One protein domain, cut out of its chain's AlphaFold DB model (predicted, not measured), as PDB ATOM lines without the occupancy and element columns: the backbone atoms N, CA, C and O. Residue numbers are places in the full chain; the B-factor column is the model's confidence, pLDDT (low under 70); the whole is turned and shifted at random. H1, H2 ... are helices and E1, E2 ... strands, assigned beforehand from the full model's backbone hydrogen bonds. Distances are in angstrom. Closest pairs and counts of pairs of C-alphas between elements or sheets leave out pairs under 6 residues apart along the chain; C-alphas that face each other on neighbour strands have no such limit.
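Overview. This is residues 20 to 181 of the 183 residues of an uncharacterized protein of Halomonas taeanensis (UniProt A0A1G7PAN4). One strongly twisted sheet of eight strands is folded back on itself into two leaves, E1 E9 E8 E7 and E5 E2 E10, that face each other, with E6 as the hinge. Around it lie long unnamed loops, a small separate hairpin of E3 and E4 near E8 and E9, helix H1 on E7 with H2 beyond it, and H3 grazing the sheet. The 162 printed residues hold ten named strands and three named helices, in the order E1 E2 E3 E4 E5 E6 H1 H2 E7 E8 E9 E10 H3; the class is mixed, with under half of the residues in named elements. The large sheet runs E1 E9 E8 E7 E6 E5 E2 E10, all antiparallel, and the whole is compact and rounded, with a radius of gyration of the C-alphas of 15.4 A and spans of 41 by 36 by 33 A.

Arrangement. Begin at edge strand E1, residues 24 to 27, antiparallel to E9, residues 149 to 155; N 24 and O 152 are 2.9 A apart, within hydrogen-bond range. Next, E2, residues 40 to 43, pairs with edge strand E10, residues 166 to 170 (N 40 to O 170, 2.8 A), and with E5, residues 73 to 79 (N 73 to O 41, 2.8 A). E3, residues 52 to 55, and E4, residues 59 to 62, form a hairpin, N 59 to O 55 at 2.8 A; the closest C-alphas of E3 and E9 are those of Asp 53 and Asp 155, 6.8 A apart. E5 and E6, residues 82 to 86, form a hairpin, N 76 to O 84 at 2.8 A. H1, residues 88 to 94, is on the sheet at a height of 8.0 A; its closest C-alpha pair with E7, residues 117 to 123, is Asp 91 and Leu 118, 6.8 A. H2, residues 105 to 108, is close to H1 but not clearly touching: the closest C-alphas, of Gln 92 and Cys 108, are 6.5 A apart. E7 pairs with E6, N 121 to O 85 at 3.0 A. E7, E8, residues 129 to 136, and E9 form a meander, each strand the antiparallel neighbour of the one before; look at N 118 and O 135, 2.7 A, and N 132 and O 155, 2.8 A. H3, residues 176 to 179, only grazes the sheet, with residue 178. In H1 every O i to N i+4 pair is within hydrogen-bond range; H2 and H3 are too short for one.

Along the chain. Find C-alpha 24 at (-62.831, 0.312, -43.377), where E1 begins. E5 measures 16.8 A from first to last C-alpha, E7 18.6 A and E9 19.6 A; E8, the longest strand by residues, runs 20.7 A from (-45.336, -1.900, -54.458). H3 ends at C-alpha 179, (-46.792, -16.555, -51.942).

Size, cuts and confidence. The C-alphas farthest apart, of Pro 57 and Asp 173, are 45.1 A apart. The printed part has no cut; the links E1 to E2 and E8 to E9 are long. Look for pLDDT under 70 at residues 20 to 22, 142 to 148 and 180 to 181.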
ATOM      1  N   VAL A  20     -64.291   5.758 -51.962       42.56
ATOM      2  CA  VAL A  20     -63.791   4.687 -52.854       42.56
ATOM      3  C   VAL A  20     -63.435   3.352 -52.171       42.56
ATOM      4  O   VAL A  20     -62.326   3.136 -51.723       42.56
ATOM      5  N   GLY A  21     -64.394   2.417 -52.184       53.41
ATOM      6  CA  GLY A  21     -64.208   0.965 -52.387       53.41
ATOM      7  C   GLY A  21     -63.402   0.094 -51.407       53.41
ATOM      8  O   GLY A  21     -63.646  -1.110 -51.397       53.41
ATOM      9  N   SER A  22     -62.492   0.640 -50.603       63.34
ATOM     10  CA  SER A  22     -61.483  -0.143 -49.867       63.34
ATOM     11  C   SER A  22     -61.201   0.328 -48.437       63.34
ATOM     12  O   SER A  22     -60.368  -0.262 -47.753       63.34
ATOM     13  N   ASP A  23     -61.911   1.350 -47.966       77.00
ATOM     14  CA  ASP A  23     -61.701   1.938 -46.643       77.00
ATOM     15  C   ASP A  23     -62.625   1.319 -45.594       77.00
ATOM     16  O   ASP A  23     -63.841   1.213 -45.799       77.00
ATOM     17  N   PHE A  24     -62.069   0.957 -44.439       80.56
ATOM     18  CA  PHE A  24     -62.831   0.312 -43.377       80.56
ATOM     19  C   PHE A  24     -62.256   0.497 -41.974       80.56
ATOM     20  O   PHE A  24     -61.076   0.780 -41.792       80.56
ATOM     21  N   VAL A  25     -63.099   0.311 -40.956       82.31
ATOM     22  CA  VAL A  25     -62.697   0.338 -39.543       82.31
ATOM     23  C   VAL A  25     -62.741  -1.075 -38.984       82.31
ATOM     24  O   VAL A  25     -63.719  -1.794 -39.178       82.31
ATOM     25  N   ALA A  26     -61.683  -1.472 -38.282       82.31
ATOM     26  CA  ALA A  26     -61.605  -2.774 -37.634       82.31
ATOM     27  C   ALA A  26     -60.574  -2.773 -36.493       82.31
ATOM     28  O   ALA A  26     -59.703  -1.897 -36.455       82.31
ATOM     29  N   PRO A  27     -60.619  -3.750 -35.568       82.69
ATOM     30  CA  PRO A  27     -59.589  -3.909 -34.550       82.69
ATOM     31  C   PRO A  27     -58.204  -4.061 -35.179       82.69
ATOM     32  O   PRO A  27     -57.985  -4.932 -36.023       82.69
ATOM     33  N   HIS A  28     -57.255  -3.230 -34.753       79.44
ATOM     34  CA  HIS A  28     -55.909  -3.201 -35.330       79.44
ATOM     35  C   HIS A  28     -55.212  -4.570 -35.269       79.44
ATOM     36  O   HIS A  28     -54.634  -5.033 -36.254       79.44
ATOM     37  N   GLU A  29     -55.329  -5.247 -34.125       84.75
ATOM     38  CA  GLU A  29     -54.705  -6.546 -33.846       84.75
ATOM     39  C   GLU A  29     -55.206  -7.673 -34.758       84.75
ATOM     40  O   GLU A  29     -54.503  -8.663 -34.947       84.75
ATOM     41  N   GLN A  30     -56.392  -7.529 -35.363       86.00
ATOM     42  CA  GLN A  30     -56.979  -8.567 -36.208       86.00
ATOM     43  C   GLN A  30     -56.129  -8.856 -37.457       86.00
ATOM     44  O   GLN A  30     -56.074  -9.997 -37.916       86.00
ATOM     45  N   PHE A  31     -55.479  -7.830 -38.008       88.62
ATOM     46  CA  PHE A  31     -54.687  -7.940 -39.237       88.62
ATOM     47  C   PHE A  31     -53.185  -7.924 -38.982       88.62
ATOM     48  O   PHE A  31     -52.411  -8.156 -39.913       88.62
ATOM     49  N   GLN A  32     -52.758  -7.641 -37.749       90.88
ATOM     50  CA  GLN A  32     -51.351  -7.678 -37.387       90.88
ATOM     51  C   GLN A  32     -50.786  -9.086 -37.553       90.88
ATOM     52  O   GLN A  32     -51.399 -10.091 -37.192       90.88
ATOM     53  N   VAL A  33     -49.562  -9.153 -38.061       93.38
ATOM     54  CA  VAL A  33     -48.810 -10.401 -38.154       93.38
ATOM     55  C   VAL A  33     -47.505 -10.291 -37.388       93.38
ATOM     56  O   VAL A  33     -46.981  -9.200 -37.179       93.38
ATOM     57  N   ASN A  34     -46.936 -11.431 -36.993       95.50
ATOM     58  CA  ASN A  34     -45.587 -11.453 -36.441       95.50
ATOM     59  C   ASN A  34     -44.568 -11.145 -37.559       95.50
ATOM     60  O   ASN A  34     -44.368 -12.014 -38.418       95.50
ATOM     61  N   PRO A  35     -43.853 -10.000 -37.526       95.50
ATOM     62  CA  PRO A  35     -42.944  -9.605 -38.606       95.50
ATOM     63  C   PRO A  35     -41.800 -10.598 -38.828       95.50
ATOM     64  O   PRO A  35     -41.303 -10.762 -39.941       95.50
ATOM     65  N   MET A  36     -41.410 -11.342 -37.786       97.00
ATOM     66  CA  MET A  36     -40.369 -12.367 -37.882       97.00
ATOM     67  C   MET A  36     -40.804 -13.593 -38.681       97.00
ATOM     68  O   MET A  36     -39.955 -14.411 -39.039       97.00
ATOM     69  N   SER A  37     -42.096 -13.748 -38.964       96.62
ATOM     70  CA  SER A  37     -42.627 -14.814 -39.820       96.62
ATOM     71  C   SER A  37     -42.611 -14.441 -41.302       96.62
ATOM     72  O   SER A  37     -42.975 -15.272 -42.121       96.62
ATOM     73  N   TYR A  38     -42.149 -13.246 -41.662       96.94
ATOM     74  CA  TYR A  38     -42.173 -12.729 -43.028       96.94
ATOM     75  C   TYR A  38     -40.796 -12.176 -43.439       96.94
ATOM     76  O   TYR A  38     -39.946 -11.919 -42.573       96.94
ATOM     77  N   PRO A  39     -40.539 -12.008 -44.749       97.44
ATOM     78  CA  PRO A  39     -39.336 -11.339 -45.234       97.44
ATOM     79  C   PRO A  39     -39.248  -9.888 -44.741       97.44
ATOM     80  O   PRO A  39     -40.242  -9.257 -44.376       97.44
ATOM     81  N   ALA A  40     -38.027  -9.366 -44.723       97.94
ATOM     82  CA  ALA A  40     -37.753  -7.943 -44.587       97.94
ATOM     83  C   ALA A  40     -37.258  -7.400 -45.923       97.94
ATOM     84  O   ALA A  40     -36.433  -8.032 -46.590       97.94
ATOM     85  N   PHE A  41     -37.701  -6.197 -46.259       98.50
ATOM     86  CA  PHE A  41     -37.396  -5.531 -47.511       98.50
ATOM     87  C   PHE A  41     -36.578  -4.256 -47.291       98.50
ATOM     88  O   PHE A  41     -36.587  -3.645 -46.216       98.50
ATOM     89  N   ALA A  42     -35.875  -3.840 -48.332       98.38
ATOM     90  CA  ALA A  42     -35.325  -2.500 -48.472       98.38
ATOM     91  C   ALA A  42     -35.608  -2.010 -49.889       98.38
ATOM     92  O   ALA A  42     -35.749  -2.829 -50.793       98.38
ATOM     93  N   VAL A  43     -35.692  -0.696 -50.094       98.00
ATOM     94  CA  VAL A  43     -35.725  -0.187 -51.469       98.00
ATOM     95  C   VAL A  43     -34.383  -0.432 -52.151       98.00
ATOM     96  O   VAL A  43     -33.341  -0.305 -51.510       98.00
ATOM     97  N   ILE A  44     -34.421  -0.762 -53.441       97.88
ATOM     98  CA  ILE A  44     -33.250  -1.070 -54.275       97.88
ATOM     99  C   ILE A  44     -32.353   0.159 -54.425       97.88
ATOM    100  O   ILE A  44     -31.136   0.033 -54.492       97.88
ATOM    101  N   GLN A  45     -32.937   1.357 -54.456       97.25
ATOM    102  CA  GLN A  45     -32.233   2.638 -54.488       97.25
ATOM    103  C   GLN A  45     -33.053   3.724 -53.792       97.25
ATOM    104  O   GLN A  45     -34.283   3.630 -53.742       97.25
ATOM    105  N   ASP A  46     -32.370   4.738 -53.252       97.88
ATOM    106  CA  ASP A  46     -33.025   5.920 -52.692       97.88
ATOM    107  C   ASP A  46     -33.882   6.568 -53.784       97.88
ATOM    108  O   ASP A  46     -33.434   6.735 -54.922       97.88
ATOM    109  N   ARG A  47     -35.125   6.905 -53.447       96.31
ATOM    110  CA  ARG A  47     -36.067   7.508 -54.387       96.31
ATOM    111  C   ARG A  47     -37.084   8.382 -53.679       96.31
ATOM    112  O   ARG A  47     -37.423   8.151 -52.516       96.31
ATOM    113  N   GLU A  48     -37.623   9.328 -54.434       96.19
ATOM    114  CA  GLU A  48     -38.848  10.006 -54.035       96.19
ATOM    115  C   GLU A  48     -39.985   8.986 -53.919       96.19
ATOM    116  O   GLU A  48     -40.090   8.033 -54.709       96.19
ATOM    117  N   ALA A  49     -40.796   9.166 -52.884       95.50
ATOM    118  CA  ALA A  49     -41.988   8.367 -52.674       95.50
ATOM    119  C   ALA A  49     -43.130   8.897 -53.560       95.50
ATOM    120  O   ALA A  49     -43.165  10.096 -53.850       95.50
ATOM    121  N   PRO A  50     -44.069   8.040 -54.000       96.06
ATOM    122  CA  PRO A  50     -45.269   8.501 -54.690       96.06
ATOM    123  C   PRO A  50     -46.018   9.539 -53.866       96.06
ATOM    124  O   PRO A  50     -46.051   9.452 -52.637       96.06
ATOM    125  N   LEU A  51     -46.664  10.484 -54.541       95.44
ATOM    126  CA  LEU A  51     -47.636  11.336 -53.871       95.44
ATOM    127  C   LEU A  51     -48.811  10.482 -53.375       95.44
ATOM    128  O   LEU A  51     -49.204   9.510 -54.020       95.44
ATOM    129  N   ALA A  52     -49.346  10.873 -52.232       92.50
ATOM    130  CA  ALA A  52     -50.570  10.351 -51.639       92.50
ATOM    131  C   ALA A  52     -51.770  11.234 -52.014       92.50
ATOM    132  O   ALA A  52     -51.582  12.394 -52.375       92.50
ATOM    133  N   ASP A  53     -52.999  10.747 -51.857       89.44
ATOM    134  CA  ASP A  53     -54.229  11.553 -51.868       89.44
ATOM    135  C   ASP A  53     -54.434  12.427 -53.124       89.44
ATOM    136  O   ASP A  53     -54.907  13.573 -53.043       89.44
ATOM    137  N   ILE A  54     -54.071  11.918 -54.307       91.56
ATOM    138  CA  ILE A  54     -54.239  12.641 -55.571       91.56
ATOM    139  C   ILE A  54     -55.696  12.516 -56.036       91.56
ATOM    140  O   ILE A  54     -56.132  11.483 -56.541       91.56
ATOM    141  N   HIS A  55     -56.457  13.607 -55.933       87.38
ATOM    142  CA  HIS A  55     -57.869  13.648 -56.325       87.38
ATOM    143  C   HIS A  55     -58.187  14.903 -57.145       87.38
ATOM    144  O   HIS A  55     -58.727  15.872 -56.604       87.38
ATOM    145  N   PRO A  56     -57.890  14.934 -58.455       82.62
ATOM    146  CA  PRO A  56     -58.156  16.102 -59.285       82.62
ATOM    147  C   PRO A  56     -59.668  16.338 -59.466       82.62
ATOM    148  O   PRO A  56     -60.412  15.377 -59.661       82.62
ATOM    149  N   PRO A  57     -60.148  17.598 -59.466       87.88
ATOM    150  CA  PRO A  57     -59.393  18.847 -59.315       87.88
ATOM    151  C   PRO A  57     -59.184  19.293 -57.852       87.88
ATOM    152  O   PRO A  57     -58.675  20.385 -57.622       87.88
ATOM    153  N   TRP A  58     -59.623  18.505 -56.870       87.38
ATOM    154  CA  TRP A  58     -59.727  18.904 -55.461       87.38
ATOM    155  C   TRP A  58     -58.408  18.843 -54.684       87.38
ATOM    156  O   TRP A  58     -58.210  19.642 -53.774       87.38
ATOM    157  N   SER A  59     -57.517  17.920 -55.039       86.94
ATOM    158  CA  SER A  59     -56.220  17.726 -54.393       86.94
ATOM    159  C   SER A  59     -55.148  17.410 -55.441       86.94
ATOM    160  O   SER A  59     -55.340  16.472 -56.223       86.94
ATOM    161  N   PRO A  60     -54.019  18.146 -55.463       90.00
ATOM    162  CA  PRO A  60     -52.857  17.792 -56.277       90.00
ATOM    163  C   PRO A  60     -52.056  16.614 -55.692       90.00
ATOM    164  O   PRO A  60     -51.107  16.162 -56.326       90.00
ATOM    165  N   GLY A  61     -52.432  16.131 -54.504       91.69
ATOM    166  CA  GLY A  61     -51.714  15.121 -53.739       91.69
ATOM    167  C   GLY A  61     -50.919  15.694 -52.568       91.69
ATOM    168  O   GLY A  61     -50.755  16.908 -52.428       91.69
ATOM    169  N   ARG A  62     -50.421  14.792 -51.725       90.69
ATOM    170  CA  ARG A  62     -49.588  15.052 -50.554       90.69
ATOM    171  C   ARG A  62     -48.212  14.429 -50.758       90.69
ATOM    172  O   ARG A  62     -48.103  13.254 -51.106       90.69
ATOM    173  N   GLU A  63     -47.164  15.217 -50.536       92.94
ATOM    174  CA  GLU A  63     -45.789  14.714 -50.540       92.94
ATOM    175  C   GLU A  63     -45.576  13.741 -49.383       92.94
ATOM    176  O   GLU A  63     -46.008  14.007 -48.266       92.94
ATOM    177  N   MET A  64     -44.896  12.630 -49.653       93.31
ATOM    178  CA  MET A  64     -44.570  11.600 -48.667       93.31
ATOM    179  C   MET A  64     -43.054  11.584 -48.429       93.31
ATOM    180  O   MET A  64     -42.298  11.971 -49.325       93.31
ATOM    181  N   PRO A  65     -42.560  11.137 -47.258       94.31
ATOM    182  CA  PRO A  65     -41.125  11.050 -47.016       94.31
ATOM    183  C   PRO A  65     -40.441  10.187 -48.070       94.31
ATOM    184  O   PRO A  65     -41.008   9.179 -48.487       94.31
ATOM    185  N   PRO A  66     -39.197  10.501 -48.456       95.94
ATOM    186  CA  PRO A  66     -38.484   9.702 -49.438       95.94
ATOM    187  C   PRO A  66     -38.244   8.277 -48.929       95.94
ATOM    188  O   PRO A  66     -37.981   8.040 -47.742       95.94
ATOM    189  N   LEU A  67     -38.256   7.319 -49.853       97.19
ATOM    190  CA  LEU A  67     -37.910   5.934 -49.565       97.19
ATOM    191  C   LEU A  67     -36.391   5.777 -49.661       97.19
ATOM    192  O   LEU A  67     -35.802   6.002 -50.717       97.19
ATOM    193  N   LYS A  68     -35.746   5.376 -48.561       97.88
ATOM    194  CA  LYS A  68     -34.281   5.231 -48.491       97.88
ATOM    195  C   LYS A  68     -33.856   3.773 -48.368       97.88
ATOM    196  O   LYS A  68     -34.432   3.035 -47.569       97.88
ATOM    197  N   GLN A  69     -32.776   3.378 -49.041       97.19
ATOM    198  CA  GLN A  69     -32.142   2.053 -48.947       97.19
ATOM    199  C   GLN A  69     -31.795   1.689 -47.503       97.19
ATOM    200  O   GLN A  69     -31.767   0.521 -47.121       97.19
ATOM    201  N   SER A  70     -31.501   2.694 -46.674       97.00
ATOM    202  CA  SER A  70     -31.170   2.507 -45.258       97.00
ATOM    203  C   SER A  70     -32.376   2.153 -44.376       97.00
ATOM    204  O   SER A  70     -32.193   1.806 -43.198       97.00
ATOM    205  N   TYR A  71     -33.595   2.261 -44.907       97.75
ATOM    206  CA  TYR A  71     -34.824   1.880 -44.225       97.75
ATOM    207  C   TYR A  71     -35.034   0.374 -44.370       97.75
ATOM    208  O   TYR A  71     -34.723  -0.239 -45.393       97.75
ATOM    209  N   ARG A  72     -35.497  -0.247 -43.288       97.81
ATOM    210  CA  ARG A  72     -35.865  -1.662 -43.268       97.81
ATOM    211  C   ARG A  72     -37.366  -1.735 -43.119       97.81
ATOM    212  O   ARG A  72     -37.910  -1.114 -42.205       97.81
ATOM    213  N   TRP A  73     -37.984  -2.431 -44.052       98.31
ATOM    214  CA  TRP A  73     -39.419  -2.527 -44.201       98.31
ATOM    215  C   TRP A  73     -39.843  -3.935 -43.829       98.31
ATOM    216  O   TRP A  73     -39.398  -4.909 -44.434       98.31
ATOM    217  N   GLU A  74     -40.656  -4.049 -42.793       98.31
ATOM    218  CA  GLU A  74     -41.106  -5.334 -42.275       98.31
ATOM    219  C   GLU A  74     -42.598  -5.484 -42.519       98.31
ATOM    220  O   GLU A  74     -43.353  -4.518 -42.377       98.31
ATOM    221  N   VAL A  75     -43.023  -6.696 -42.880       97.44
ATOM    222  CA  VAL A  75     -44.450  -6.999 -43.000       97.44
ATOM    223  C   VAL A  75     -45.075  -6.857 -41.618       97.44
ATOM    224  O   VAL A  75     -44.674  -7.525 -40.666       97.44
ATOM    225  N   SER A  76     -46.038  -5.952 -41.526       95.25
ATOM    226  CA  SER A  76     -46.705  -5.579 -40.281       95.25
ATOM    227  C   SER A  76     -48.139  -6.089 -40.231       95.25
ATOM    228  O   SER A  76     -48.600  -6.501 -39.169       95.25
ATOM    229  N   HIS A  77     -48.824  -6.111 -41.380       92.81
ATOM    230  CA  HIS A  77     -50.206  -6.564 -41.479       92.81
ATOM    231  C   HIS A  77     -50.424  -7.434 -42.713       92.81
ATOM    232  O   HIS A  77     -49.725  -7.290 -43.722       92.81
ATOM    233  N   LYS A  78     -51.431  -8.301 -42.622       90.81
ATOM    234  CA  LYS A  78     -52.000  -9.047 -43.741       90.81
ATOM    235  C   LYS A  78     -53.500  -8.774 -43.806       90.81
ATOM    236  O   LYS A  78     -54.228  -9.154 -42.892       90.81
ATOM    237  N   VAL A  79     -53.955  -8.158 -44.889       84.88
ATOM    238  CA  VAL A  79     -55.345  -7.732 -45.100       84.88
ATOM    239  C   VAL A  79     -55.858  -8.445 -46.349       84.88
ATOM    240  O   VAL A  79     -55.318  -8.254 -47.425       84.88
ATOM    241  N   HIS A  80     -56.817  -9.365 -46.198       76.88
ATOM    242  CA  HIS A  80     -57.407 -10.156 -47.300       76.88
ATOM    243  C   HIS A  80     -56.410 -10.801 -48.291       76.88
ATOM    244  O   HIS A  80     -56.702 -10.948 -49.472       76.88
ATOM    245  N   GLY A  81     -55.245 -11.246 -47.808       79.50
ATOM    246  CA  GLY A  81     -54.216 -11.871 -48.655       79.50
ATOM    247  C   GLY A  81     -53.156 -10.898 -49.176       79.50
ATOM    248  O   GLY A  81     -52.105 -11.345 -49.627       79.50
ATOM    249  N   GLU A  82     -53.384  -9.599 -49.022       88.50
ATOM    250  CA  GLU A  82     -52.437  -8.530 -49.319       88.50
ATOM    251  C   GLU A  82     -51.570  -8.220 -48.093       88.50
ATOM    252  O   GLU A  82     -51.969  -8.459 -46.948       88.50
ATOM    253  N   TYR A  83     -50.365  -7.695 -48.320       93.75
ATOM    254  CA  TYR A  83     -49.371  -7.481 -47.268       93.75
ATOM    255  C   TYR A  83     -48.974  -6.017 -47.178       93.75
ATOM    256  O   TYR A  83     -48.617  -5.400 -48.179       93.75
ATOM    257  N   LEU A  84     -48.961  -5.499 -45.954       95.75
ATOM    258  CA  LEU A  84     -48.540  -4.139 -45.645       95.75
ATOM    259  C   LEU A  84     -47.176  -4.149 -44.969       95.75
ATOM    260  O   LEU A  84     -47.013  -4.712 -43.877       95.75
ATOM    261  N   ILE A  85     -46.209  -3.465 -45.570       97.88
ATOM    262  CA  ILE A  85     -44.897  -3.230 -44.968       97.88
ATOM    263  C   ILE A  85     -44.827  -1.862 -44.289       97.88
ATOM    264  O   ILE A  85     -45.394  -0.880 -44.763       97.88
ATOM    265  N   GLY A  86     -44.109  -1.798 -43.168       97.25
ATOM    266  CA  GLY A  86     -43.821  -0.561 -42.438       97.25
ATOM    267  C   GLY A  86     -42.352  -0.462 -42.043       97.25
ATOM    268  O   GLY A  86     -41.659  -1.476 -41.945       97.25
ATOM    269  N   SER A  87     -41.868   0.757 -41.803       96.88
ATOM    270  CA  SER A  87     -40.496   0.997 -41.355       96.88
ATOM    271  C   SER A  87     -40.449   2.000 -40.214       96.88
ATOM    272  O   SER A  87     -40.890   3.132 -40.364       96.88
ATOM    273  N   GLN A  88     -39.795   1.636 -39.109       94.19
ATOM    274  CA  GLN A  88     -39.610   2.547 -37.973       94.19
ATOM    275  C   GLN A  88     -38.872   3.836 -38.359       94.19
ATOM    276  O   GLN A  88     -39.178   4.905 -37.846       94.19
ATOM    277  N   LYS A  89     -37.892   3.755 -39.271       94.88
ATOM    278  CA  LYS A  89     -37.157   4.944 -39.728       94.88
ATOM    279  C   LYS A  89     -38.009   5.849 -40.616       94.88
ATOM    280  O   LYS A  89     -37.776   7.053 -40.624       94.88
ATOM    281  N   PHE A  90     -38.958   5.273 -41.352       95.19
ATOM    282  CA  PHE A  90     -39.934   6.030 -42.128       95.19
ATOM    283  C   PHE A  90     -40.961   6.684 -41.199       95.19
ATOM    284  O   PHE A  90     -41.157   7.891 -41.275       95.19
ATOM    285  N   ASP A  91     -41.496   5.930 -40.233       93.38
ATOM    286  CA  ASP A  91     -42.391   6.449 -39.189       93.38
ATOM    287  C   ASP A  91     -41.725   7.606 -38.415       93.38
ATOM    288  O   ASP A  91     -42.353   8.625 -38.149       93.38
ATOM    289  N   GLN A  92     -40.422   7.512 -38.127       91.88
ATOM    290  CA  GLN A  92     -39.642   8.590 -37.506       91.88
ATOM    291  C   GLN A  92     -39.373   9.780 -38.446       91.88
ATOM    292  O   GLN A  92     -39.142  10.890 -37.980       91.88
ATOM    293  N   ALA A  93     -39.359   9.586 -39.763       91.88
ATOM    294  CA  ALA A  93     -39.288  10.701 -40.709       91.88
ATOM    295  C   ALA A  93     -40.647  11.409 -40.855       91.88
ATOM    296  O   ALA A  93     -40.689  12.568 -41.260       91.88
ATOM    297  N   TRP A  94     -41.736  10.722 -40.494       90.75
ATOM    298  CA  TRP A  94     -43.114  11.193 -40.622       90.75
ATOM    299  C   TRP A  94     -43.787  11.566 -39.296       90.75
ATOM    300  O   TRP A  94     -44.917  12.039 -39.290       90.75
ATOM    301  N   CYS A  95     -43.104  11.395 -38.162       90.69
ATOM    302  CA  CYS A  95     -43.709  11.457 -36.826       90.69
ATOM    303  C   CYS A  95     -44.373  12.789 -36.461       90.69
ATOM    304  O   CYS A  95     -45.156  12.804 -35.521       90.69
ATOM    305  N   ARG A  96     -44.090  13.881 -37.179       87.81
ATOM    306  CA  ARG A  96     -44.696  15.199 -36.930       87.81
ATOM    307  C   ARG A  96     -46.079  15.368 -37.549       87.81
ATOM    308  O   ARG A  96     -46.773  16.298 -37.168       87.81
ATOM    309  N   GLN A  97     -46.458  14.512 -38.499       82.81
ATOM    310  CA  GLN A  97     -47.656  14.723 -39.304       82.81
ATOM    311  C   GLN A  97     -48.947  14.378 -38.560       82.81
ATOM    312  O   GLN A  97     -49.113  13.289 -37.998       82.81
ATOM    313  N   THR A  98     -49.878  15.324 -38.624       82.56
ATOM    314  CA  THR A  98     -51.219  15.311 -38.031       82.56
ATOM    315  C   THR A  98     -52.225  15.882 -39.026       82.56
ATOM    316  O   THR A  98     -51.877  16.660 -39.917       82.56
ATOM    317  N   ASN A  99     -53.507  15.540 -38.873       76.50
ATOM    318  CA  ASN A  99     -54.550  16.049 -39.771       76.50
ATOM    319  C   ASN A  99     -54.860  17.548 -39.612       76.50
ATOM    320  O   ASN A  99     -55.596  18.099 -40.430       76.50
ATOM    321  N   ASP A 100     -54.339  18.221 -38.583       78.81
ATOM    322  CA  ASP A 100     -54.500  19.672 -38.420       78.81
ATOM    323  C   ASP A 100     -53.514  20.494 -39.273       78.81
ATOM    324  O   ASP A 100     -53.647  21.719 -39.352       78.81
ATOM    325  N   GLY A 101     -52.567  19.825 -39.944       73.25
ATOM    326  CA  GLY A 101     -51.596  20.433 -40.850       73.25
ATOM    327  C   GLY A 101     -50.523  21.274 -40.156       73.25
ATOM    328  O   GLY A 101     -49.859  22.066 -40.829       73.25
ATOM    329  N   GLN A 102     -50.364  21.148 -38.835       80.44
ATOM    330  CA  GLN A 102     -49.342  21.860 -38.067       80.44
ATOM    331  C   GLN A 102     -48.084  20.998 -37.870       80.44
ATOM    332  O   GLN A 102     -48.126  19.773 -37.928       80.44
ATOM    333  N   ASP A 103     -46.932  21.647 -37.670       80.88
ATOM    334  CA  ASP A 103     -45.681  20.948 -37.351       80.88
ATOM    335  C   ASP A 103     -45.620  20.659 -35.846       80.88
ATOM    336  O   ASP A 103     -45.598  21.590 -35.039       80.88
ATOM    337  N   HIS A 104     -45.546  19.377 -35.485       85.50
ATOM    338  CA  HIS A 104     -45.489  18.908 -34.097       85.50
ATOM    339  C   HIS A 104     -44.157  18.210 -33.787       85.50
ATOM    340  O   HIS A 104     -44.070  16.974 -33.800       85.50
ATOM    341  N   PRO A 105     -43.066  18.960 -33.543       87.56
ATOM    342  CA  PRO A 105     -41.755  18.377 -33.260       87.56
ATOM    343  C   PRO A 105     -41.749  17.455 -32.029       87.56
ATOM    344  O   PRO A 105     -41.013  16.466 -32.021       87.56
ATOM    345  N   GLU A 106     -42.589  17.732 -31.032       88.75
ATOM    346  CA  GLU A 106     -42.753  16.949 -29.804       88.75
ATOM    347  C   GLU A 106     -43.205  15.503 -30.068       88.75
ATOM    348  O   GLU A 106     -42.887  14.593 -29.301       88.75
ATOM    349  N   HIS A 107     -43.881  15.238 -31.192       90.56
ATOM    350  CA  HIS A 107     -44.301  13.881 -31.558       90.56
ATOM    351  C   HIS A 107     -43.123  12.969 -31.920       90.56
ATOM    352  O   HIS A 107     -43.255  11.744 -31.873       90.56
ATOM    353  N   CYS A 108     -41.971  13.552 -32.254       89.69
ATOM    354  CA  CYS A 108     -40.763  12.846 -32.667       89.69
ATOM    355  C   CYS A 108     -39.737  12.642 -31.549       89.69
ATOM    356  O   CYS A 108     -38.712  11.994 -31.784       89.69
ATOM    357  N   GLU A 109     -39.961  13.216 -30.367       88.69
ATOM    358  CA  GLU A 109     -39.062  13.079 -29.224       88.69
ATOM    359  C   GLU A 109     -39.077  11.643 -28.659       88.69
ATOM    360  O   GLU A 109     -40.015  10.881 -28.905       88.69
ATOM    361  N   PRO A 110     -38.055  11.221 -27.889       83.88
ATOM    362  CA  PRO A 110     -38.087   9.933 -27.203       83.88
ATOM    363  C   PRO A 110     -39.329   9.798 -26.306       83.88
ATOM    364  O   PRO A 110     -39.499  10.548 -25.352       83.88
ATOM    365  N   GLY A 111     -40.193   8.821 -26.602       80.31
ATOM    366  CA  GLY A 111     -41.478   8.646 -25.906       80.31
ATOM    367  C   GLY A 111     -42.625   9.503 -26.458       80.31
ATOM    368  O   GLY A 111     -43.740   9.404 -25.950       80.31
ATOM    369  N   GLY A 112     -42.371  10.288 -27.506       85.25
ATOM    370  CA  GLY A 112     -43.371  11.052 -28.239       85.25
ATOM    371  C   GLY A 112     -44.453  10.167 -28.855       85.25
ATOM    372  O   GLY A 112     -44.270   8.967 -29.097       85.25
ATOM    373  N   ILE A 113     -45.609  10.777 -29.097       86.62
ATOM    374  CA  ILE A 113     -46.833  10.098 -29.536       86.62
ATOM    375  C   ILE A 113     -46.744   9.596 -30.992       86.62
ATOM    376  O   ILE A 113     -47.397   8.616 -31.346       86.62
ATOM    377  N   GLY A 114     -45.841  10.156 -31.803       89.69
ATOM    378  CA  GLY A 114     -45.699   9.846 -33.227       89.69
ATOM    379  C   GLY A 114     -46.840  10.401 -34.084       89.69
ATOM    380  O   GLY A 114     -47.732  11.087 -33.584       89.69
ATOM    381  N   ALA A 115     -46.818  10.068 -35.376       89.69
ATOM    382  CA  ALA A 115     -47.828  10.520 -36.330       89.69
ATOM    383  C   ALA A 115     -49.233  10.012 -35.962       89.69
ATOM    384  O   ALA A 115     -49.383   8.935 -35.366       89.69
ATOM    385  N   GLU A 116     -50.258  10.776 -36.347       87.50
ATOM    386  CA  GLU A 116     -51.659  10.378 -36.151       87.50
ATOM    387  C   GLU A 116     -52.004   9.121 -36.967       87.50
ATOM    388  O   GLU A 116     -52.719   8.234 -36.490       87.50
ATOM    389  N   TYR A 117     -51.442   9.019 -38.174       88.06
ATOM    390  CA  TYR A 117     -51.566   7.864 -39.056       88.06
ATOM    391  C   TYR A 117     -50.198   7.250 -39.326       88.06
ATOM    392  O   TYR A 117     -49.201   7.934 -39.551       88.06
ATOM    393  N   LEU A 118     -50.171   5.928 -39.288       91.25
ATOM    394  CA  LEU A 118     -49.048   5.109 -39.682       91.25
ATOM    395  C   LEU A 118     -49.165   4.809 -41.172       91.25
ATOM    396  O   LEU A 118     -50.132   4.194 -41.621       91.25
ATOM    397  N   GLU A 119     -48.141   5.222 -41.903       92.69
ATOM    398  CA  GLU A 119     -48.037   5.056 -43.345       92.69
ATOM    399  C   GLU A 119     -47.425   3.697 -43.668       92.69
ATOM    400  O   GLU A 119     -46.307   3.374 -43.248       92.69
ATOM    401  N   ARG A 120     -48.164   2.856 -44.380       95.75
ATOM    402  CA  ARG A 120     -47.720   1.531 -44.813       95.75
ATOM    403  C   ARG A 120     -47.763   1.449 -46.328       95.75
ATOM    404  O   ARG A 120     -48.419   2.248 -46.985       95.75
ATOM    405  N   ILE A 121     -47.041   0.486 -46.882       97.25
ATOM    406  CA  ILE A 121     -47.004   0.253 -48.327       97.25
ATOM    407  C   ILE A 121     -47.509  -1.157 -48.592       97.25
ATOM    408  O   ILE A 121     -47.021  -2.114 -47.983       97.25
ATOM    409  N   TYR A 122     -48.475  -1.282 -49.494       95.62
ATOM    410  CA  TYR A 122     -48.895  -2.570 -50.018       95.62
ATOM    411  C   TYR A 122     -47.835  -3.121 -50.972       95.62
ATOM    412  O   TYR A 122     -47.344  -2.404 -51.850       95.62
ATOM    413  N   ILE A 123     -47.460  -4.386 -50.775       96.69
ATOM    414  CA  ILE A 123     -46.334  -5.011 -51.474       96.69
ATOM    415  C   ILE A 123     -46.626  -6.457 -51.889       96.69
ATOM    416  O   ILE A 123     -47.194  -7.254 -51.138       96.69
ATOM    417  N   TYR A 124     -46.165  -6.809 -53.085       95.31
ATOM    418  CA  TYR A 124     -46.143  -8.171 -53.600       95.31
ATOM    419  C   TYR A 124     -44.858  -8.920 -53.200       95.31
ATOM    420  O   TYR A 124     -43.835  -8.301 -52.897       95.31
ATOM    421  N   PRO A 125     -44.854 -10.269 -53.228       94.25
ATOM    422  CA  PRO A 125     -43.675 -11.060 -52.857       94.25
ATOM    423  C   PRO A 125     -42.430 -10.798 -53.722       94.25
ATOM    424  O   PRO A 125     -41.319 -11.109 -53.308       94.25
ATOM    425  N   ASP A 126     -42.600 -10.285 -54.937       95.25
ATOM    426  CA  ASP A 126     -41.507  -9.944 -55.853       95.25
ATOM    427  C   ASP A 126     -40.869  -8.572 -55.559       95.25
ATOM    428  O   ASP A 126     -39.880  -8.219 -56.197       95.25
ATOM    429  N   GLY A 127     -41.404  -7.818 -54.590       96.19
ATOM    430  CA  GLY A 127     -40.938  -6.476 -54.245       96.19
ATOM    431  C   GLY A 127     -41.650  -5.341 -54.985       96.19
ATOM    432  O   GLY A 127     -41.274  -4.176 -54.820       96.19
ATOM    433  N   SER A 128     -42.674  -5.658 -55.780       97.00
ATOM    434  CA  SER A 128     -43.525  -4.664 -56.430       97.00
ATOM    435  C   SER A 128     -44.464  -4.014 -55.406       97.00
ATOM    436  O   SER A 128     -45.231  -4.705 -54.738       97.00
ATOM    437  N   ALA A 129     -44.410  -2.689 -55.275       96.56
ATOM    438  CA  ALA A 129     -45.336  -1.900 -54.458       96.56
ATOM    439  C   ALA A 129     -46.448  -1.283 -55.320       96.56
ATOM    440  O   ALA A 129     -46.235  -1.050 -56.510       96.56
ATOM    441  N   TYR A 130     -47.628  -1.023 -54.751       94.75
ATOM    442  CA  TYR A 130     -48.764  -0.546 -55.563       94.75
ATOM    443  C   TYR A 130     -49.732   0.429 -54.892       94.75
ATOM    444  O   TYR A 130     -50.547   1.017 -55.595       94.75
ATOM    445  N   ALA A 131     -49.667   0.608 -53.575       94.19
ATOM    446  CA  ALA A 131     -50.550   1.527 -52.869       94.19
ATOM    447  C   ALA A 131     -49.994   1.887 -51.491       94.19
ATOM    448  O   ALA A 131     -49.224   1.125 -50.891       94.19
ATOM    449  N   TYR A 132     -50.445   3.019 -50.962       94.31
ATOM    450  CA  TYR A 132     -50.353   3.326 -49.546       94.31
ATOM    451  C   TYR A 132     -51.492   2.655 -48.781       94.31
ATOM    452  O   TYR A 132     -52.624   2.553 -49.256       94.31
ATOM    453  N   GLY A 133     -51.173   2.205 -47.572       92.44
ATOM    454  CA  GLY A 133     -52.132   1.819 -46.552       92.44
ATOM    455  C   GLY A 133     -52.006   2.757 -45.359       92.44
ATOM    456  O   GLY A 133     -50.957   2.773 -44.715       92.44
ATOM    457  N   TYR A 134     -53.058   3.503 -45.035       89.94
ATOM    458  CA  TYR A 134     -53.087   4.363 -43.849       89.94
ATOM    459  C   TYR A 134     -53.750   3.625 -42.702       89.94
ATOM    460  O   TYR A 134     -54.856   3.111 -42.856       89.94
ATOM    461  N   LEU A 135     -53.076   3.584 -41.557       88.69
ATOM    462  CA  LEU A 135     -53.607   2.993 -40.335       88.69
ATOM    463  C   LEU A 135     -53.602   4.060 -39.254       88.69
ATOM    464  O   LEU A 135     -52.544   4.591 -38.921       88.69
ATOM    465  N   LYS A 136     -54.748   4.360 -38.650       86.06
ATOM    466  CA  LYS A 136     -54.757   5.248 -37.482       86.06
ATOM    467  C   LYS A 136     -53.905   4.658 -36.354       86.06
ATOM    468  O   LYS A 136     -54.047   3.486 -35.997       86.06
ATOM    469  N   ASN A 137     -53.054   5.479 -35.747       84.31
ATOM    470  CA  ASN A 137     -52.232   5.115 -34.596       84.31
ATOM    471  C   ASN A 137     -53.068   5.107 -33.301       84.31
ATOM    472  O   ASN A 137     -52.710   5.761 -32.326       84.31
ATOM    473  N   THR A 138     -54.205   4.398 -33.281       79.88
ATOM    474  CA  THR A 138     -55.205   4.419 -32.194       79.88
ATOM    475  C   THR A 138     -54.622   4.236 -30.785       79.88
ATOM    476  O   THR A 138     -55.044   4.975 -29.894       79.88
ATOM    477  N   PRO A 139     -53.618   3.359 -30.545       76.38
ATOM    478  CA  PRO A 139     -53.020   3.213 -29.214       76.38
ATOM    479  C   PRO A 139     -52.413   4.506 -28.657       76.38
ATOM    480  O   PRO A 139     -52.308   4.672 -27.444       76.38
ATOM    481  N   ARG A 140     -51.984   5.412 -29.541       80.00
ATOM    482  CA  ARG A 140     -51.389   6.701 -29.187       80.00
ATOM    483  C   ARG A 140     -52.322   7.879 -29.494       80.00
ATOM    484  O   ARG A 140     -52.293   8.861 -28.770       80.00
ATOM    485  N   TRP A 141     -53.203   7.742 -30.482       78.06
ATOM    486  CA  TRP A 141     -54.202   8.719 -30.924       78.06
ATOM    487  C   TRP A 141     -55.621   8.129 -30.858       78.06
ATOM    488  O   TRP A 141     -56.211   7.807 -31.897       78.06
ATOM    489  N   PRO A 142     -56.190   7.958 -29.652       68.31
ATOM    490  CA  PRO A 142     -57.522   7.385 -29.504       68.31
ATOM    491  C   PRO A 142     -58.573   8.274 -30.185       68.31
ATOM    492  O   PRO A 142     -58.608   9.487 -29.976       68.31
ATOM    493  N   HIS A 143     -59.434   7.673 -31.008       63.25
ATOM    494  CA  HIS A 143     -60.554   8.352 -31.670       63.25
ATOM    495  C   HIS A 143     -61.895   7.991 -31.013       63.25
ATOM    496  O   HIS A 143     -61.940   7.278 -30.017       63.25
ATOM    497  N   TRP A 144     -63.003   8.465 -31.593       56.12
ATOM    498  CA  TRP A 144     -64.369   8.112 -31.179       56.12
ATOM    499  C   TRP A 144     -64.773   6.655 -31.473       56.12
ATOM    500  O   TRP A 144     -65.798   6.208 -30.962       56.12
ATOM    501  N   PHE A 145     -63.998   5.934 -32.288       56.50
ATOM    502  CA  PHE A 145     -64.159   4.490 -32.501       56.50
ATOM    503  C   PHE A 145     -63.647   3.729 -31.268       56.50
ATOM    504  O   PHE A 145     -62.957   4.322 -30.436       56.50
ATOM    505  N   GLY A 146     -64.023   2.459 -31.087       58.22
ATOM    506  CA  GLY A 146     -63.618   1.686 -29.908       58.22
ATOM    507  C   GLY A 146     -62.111   1.801 -29.640       58.22
ATOM    508  O   GLY A 146     -61.331   1.998 -30.568       58.22
ATOM    509  N   LYS A 147     -61.685   1.693 -28.371       61.53
ATOM    510  CA  LYS A 147     -60.293   1.972 -27.944       61.53
ATOM    511  C   LYS A 147     -59.207   1.224 -28.738       61.53
ATOM    512  O   LYS A 147     -58.070   1.684 -28.748       61.53
ATOM    513  N   ASP A 148     -59.578   0.140 -29.419       69.38
ATOM    514  CA  ASP A 148     -58.676  -0.774 -30.119       69.38
ATOM    515  C   ASP A 148     -58.939  -0.848 -31.643       69.38
ATOM    516  O   ASP A 148     -58.312  -1.635 -32.357       69.38
ATOM    517  N   GLU A 149     -59.861  -0.033 -32.169       75.25
ATOM    518  CA  GLU A 149     -60.214   0.010 -33.593       75.25
ATOM    519  C   GLU A 149     -59.369   1.038 -34.352       75.25
ATOM    520  O   GLU A 149     -59.143   2.159 -33.892       75.25
ATOM    521  N   THR A 150     -58.906   0.674 -35.546       80.50
ATOM    522  CA  THR A 150     -58.173   1.564 -36.448       80.50
ATOM    523  C   THR A 150     -58.885   1.665 -37.791       80.50
ATOM    524  O   THR A 150     -59.547   0.726 -38.237       80.50
ATOM    525  N   TRP A 151     -58.775   2.836 -38.413       81.00
ATOM    526  CA  TRP A 151     -59.242   3.056 -39.773       81.00
ATOM    527  C   TRP A 151     -58.134   2.648 -40.742       81.00
ATOM    528  O   TRP A 151     -57.021   3.168 -40.645       81.00
ATOM    529  N   PHE A 152     -58.452   1.707 -41.627       84.19
ATOM    530  CA  PHE A 152     -57.643   1.285 -42.757       84.19
ATOM    531  C   PHE A 152     -58.135   2.005 -44.006       84.19
ATOM    532  O   PHE A 152     -59.312   1.901 -44.356       84.19
ATOM    533  N   ARG A 153     -57.226   2.700 -44.683       86.25
ATOM    534  CA  ARG A 153     -57.487   3.340 -45.973       86.25
ATOM    535  C   ARG A 153     -56.470   2.893 -47.002       86.25
ATOM    536  O   ARG A 153     -55.288   2.793 -46.681       86.25
ATOM    537  N   HIS A 154     -56.931   2.632 -48.217       89.00
ATOM    538  CA  HIS A 154     -56.088   2.219 -49.337       89.00
ATOM    539  C   HIS A 154     -56.025   3.336 -50.380       89.00
ATOM    540  O   HIS A 154     -57.053   3.877 -50.780       89.00
ATOM    541  N   ASP A 155     -54.821   3.666 -50.838       90.75
ATOM    542  CA  ASP A 155     -54.584   4.750 -51.791       90.75
ATOM    543  C   ASP A 155     -53.549   4.358 -52.843       90.75
ATOM    544  O   ASP A 155     -52.342   4.311 -52.595       90.75
ATOM    545  N   ASP A 156     -54.048   4.096 -54.043       92.44
ATOM    546  CA  ASP A 156     -53.290   3.783 -55.250       92.44
ATOM    547  C   ASP A 156     -53.190   4.981 -56.209       92.44
ATOM    548  O   ASP A 156     -52.802   4.819 -57.365       92.44
ATOM    549  N   THR A 157     -53.519   6.197 -55.754       93.00
ATOM    550  CA  THR A 157     -53.607   7.372 -56.637       93.00
ATOM    551  C   THR A 157     -52.244   7.901 -57.097       93.00
ATOM    552  O   THR A 157     -52.161   8.591 -58.115       93.00
ATOM    553  N   GLY A 158     -51.174   7.573 -56.364       92.12
ATOM    554  CA  GLY A 158     -49.790   7.915 -56.695       92.12
ATOM    555  C   GLY A 158     -49.224   7.196 -57.927       92.12
ATOM    556  O   GLY A 158     -49.751   6.191 -58.397       92.12
ATOM    557  N   ASP A 159     -48.093   7.682 -58.450       95.50
ATOM    558  CA  ASP A 159     -47.355   6.974 -59.506       95.50
ATOM    559  C   ASP A 159     -46.539   5.810 -58.923       95.50
ATOM    560  O   ASP A 159     -45.452   5.998 -58.369       95.50
ATOM    561  N   TRP A 160     -47.059   4.592 -59.090       95.25
ATOM    562  CA  TRP A 160     -46.421   3.344 -58.664       95.25
ATOM    563  C   TRP A 160     -45.579   2.654 -59.749       95.25
ATOM    564  O   TRP A 160     -45.225   1.484 -59.607       95.25
ATOM    565  N   SER A 161     -45.220   3.344 -60.836       94.00
ATOM    566  CA  SER A 161     -44.472   2.766 -61.960       94.00
ATOM    567  C   SER A 161     -42.967   2.539 -61.695       94.00
ATOM    568  O   SER A 161     -42.374   2.998 -60.716       94.00
ATOM    569  N   GLY A 162     -42.307   1.772 -62.575       93.06
ATOM    570  CA  GLY A 162     -40.870   1.472 -62.467       93.06
ATOM    571  C   GLY A 162     -40.521   0.417 -61.409       93.06
ATOM    572  O   GLY A 162     -39.462   0.502 -60.794       93.06
ATOM    573  N   GLN A 163     -41.442  -0.517 -61.156       96.06
ATOM    574  CA  GLN A 163     -41.287  -1.665 -60.253       96.06
ATOM    575  C   GLN A 163     -40.294  -2.718 -60.796       96.06
ATOM    576  O   GLN A 163     -40.070  -2.767 -62.010       96.06
ATOM    577  N   PRO A 164     -39.744  -3.595 -59.932       96.31
ATOM    578  CA  PRO A 164     -39.887  -3.605 -58.471       96.31
ATOM    579  C   PRO A 164     -39.062  -2.495 -57.819       96.31
ATOM    580  O   PRO A 164     -38.008  -2.106 -58.320       96.31
ATOM    581  N   TRP A 165     -39.535  -1.968 -56.693       97.44
ATOM    582  CA  TRP A 165     -38.788  -0.964 -55.927       97.44
ATOM    583  C   TRP A 165     -38.068  -1.548 -54.733       97.44
ATOM    584  O   TRP A 165     -37.087  -0.961 -54.282       97.44
ATOM    585  N   PHE A 166     -38.569  -2.663 -54.210       98.19
ATOM    586  CA  PHE A 166     -38.049  -3.306 -53.021       98.19
ATOM    587  C   PHE A 166     -37.343  -4.609 -53.376       98.19
ATOM    588  O   PHE A 166     -37.771  -5.347 -54.256       98.19
ATOM    589  N   GLU A 167     -36.281  -4.919 -52.644       98.06
ATOM    590  CA  GLU A 167     -35.647  -6.230 -52.645       98.06
ATOM    591  C   GLU A 167     -35.715  -6.844 -51.247       98.06
ATOM    592  O   GLU A 167     -35.719  -6.139 -50.229       98.06
ATOM    593  N   CYS A 168     -35.776  -8.174 -51.183       97.62
ATOM    594  CA  CYS A 168     -35.670  -8.869 -49.909       97.62
ATOM    595  C   CYS A 168     -34.227  -8.795 -49.397       97.62
ATOM    596  O   CYS A 168     -33.293  -9.198 -50.084       97.62
ATOM    597  N   VAL A 169     -34.055  -8.330 -48.160       97.69
ATOM    598  CA  VAL A 169     -32.737  -8.152 -47.526       97.69
ATOM    599  C   VAL A 169     -32.530  -9.032 -46.297       97.69
ATOM    600  O   VAL A 169     -31.409  -9.156 -45.807       97.69
ATOM    601  N   ALA A 170     -33.596  -9.633 -45.767       97.00
ATOM    602  CA  ALA A 170     -33.521 -10.572 -44.655       97.00
ATOM    603  C   ALA A 170     -34.742 -11.494 -44.638       97.00
ATOM    604  O   ALA A 170     -35.817 -11.117 -45.096       97.00
ATOM    605  N   ARG A 171     -34.584 -12.685 -44.044       97.25
ATOM    606  CA  ARG A 171     -35.667 -13.676 -43.899       97.25
ATOM    607  C   ARG A 171     -36.292 -14.058 -45.256       97.25
ATOM    608  O   ARG A 171     -37.496 -14.277 -45.349       97.25
ATOM    609  N   CYS A 172     -35.485 -14.094 -46.323       96.62
ATOM    610  CA  CYS A 172     -35.964 -14.343 -47.690       96.62
ATOM    611  C   CYS A 172     -36.428 -15.786 -47.909       96.62
ATOM    612  O   CYS A 172     -37.262 -16.035 -48.772       96.62
ATOM    613  N   ASP A 173     -35.975 -16.713 -47.065       95.69
ATOM    614  CA  ASP A 173     -36.541 -18.055 -46.913       95.69
ATOM    615  C   ASP A 173     -38.038 -18.035 -46.552       95.69
ATOM    616  O   ASP A 173     -38.736 -19.019 -46.767       95.69
ATOM    617  N   LYS A 174     -38.555 -16.909 -46.045       95.75
ATOM    618  CA  LYS A 174     -39.963 -16.735 -45.661       95.75
ATOM    619  C   LYS A 174     -40.825 -16.076 -46.734       95.75
ATOM    620  O   LYS A 174     -41.993 -15.800 -46.468       95.75
ATOM    621  N   LEU A 175     -40.296 -15.826 -47.936       94.75
ATOM    622  CA  LEU A 175     -41.082 -15.291 -49.058       94.75
ATOM    623  C   LEU A 175     -42.286 -16.175 -49.402       94.75
ATOM    624  O   LEU A 175     -43.337 -15.664 -49.789       94.75
ATOM    625  N   ASP A 176     -42.169 -17.483 -49.191       92.19
ATOM    626  CA  ASP A 176     -43.262 -18.424 -49.427       92.19
ATOM    627  C   ASP A 176     -44.470 -18.155 -48.521       92.19
ATOM    628  O   ASP A 176     -45.601 -18.375 -48.938       92.19
ATOM    629  N   ASN A 177     -44.279 -17.550 -47.341       91.06
ATOM    630  CA  ASN A 177     -45.395 -17.140 -46.482       91.06
ATOM    631  C   ASN A 177     -46.227 -16.011 -47.104       91.06
ATOM    632  O   ASN A 177     -47.399 -15.854 -46.753       91.06
ATOM    633  N   MET A 178     -45.642 -15.244 -48.031       90.56
ATOM    634  CA  MET A 178     -46.383 -14.275 -48.835       90.56
ATOM    635  C   MET A 178     -47.027 -14.927 -50.067       90.56
ATOM    636  O   MET A 178     -48.163 -14.594 -50.402       90.56
ATOM    637  N   ARG A 179     -46.340 -15.883 -50.707       86.75
ATOM    638  CA  ARG A 179     -46.792 -16.555 -51.942       86.75
ATOM    639  C   ARG A 179     -47.885 -17.597 -51.730       86.75
ATOM    640  O   ARG A 179     -48.775 -17.700 -52.562       86.75
ATOM    641  N   ALA A 180     -47.861 -18.325 -50.616       65.00
ATOM    642  CA  ALA A 180     -48.764 -19.442 -50.313       65.00
ATOM    643  C   ALA A 180     -50.254 -19.057 -50.175       65.00
ATOM    644  O   ALA A 180     -51.062 -19.884 -49.773       65.00
ATOM    645  N   ASN A 181     -50.616 -17.801 -50.444       54.28
ATOM    646  CA  ASN A 181     -51.971 -17.268 -50.328       54.28
ATOM    647  C   ASN A 181     -52.440 -16.542 -51.607       54.28
ATOM    648  O   ASN A 181     -53.416 -15.802 -51.544       54.28
TER     649      ASN A 181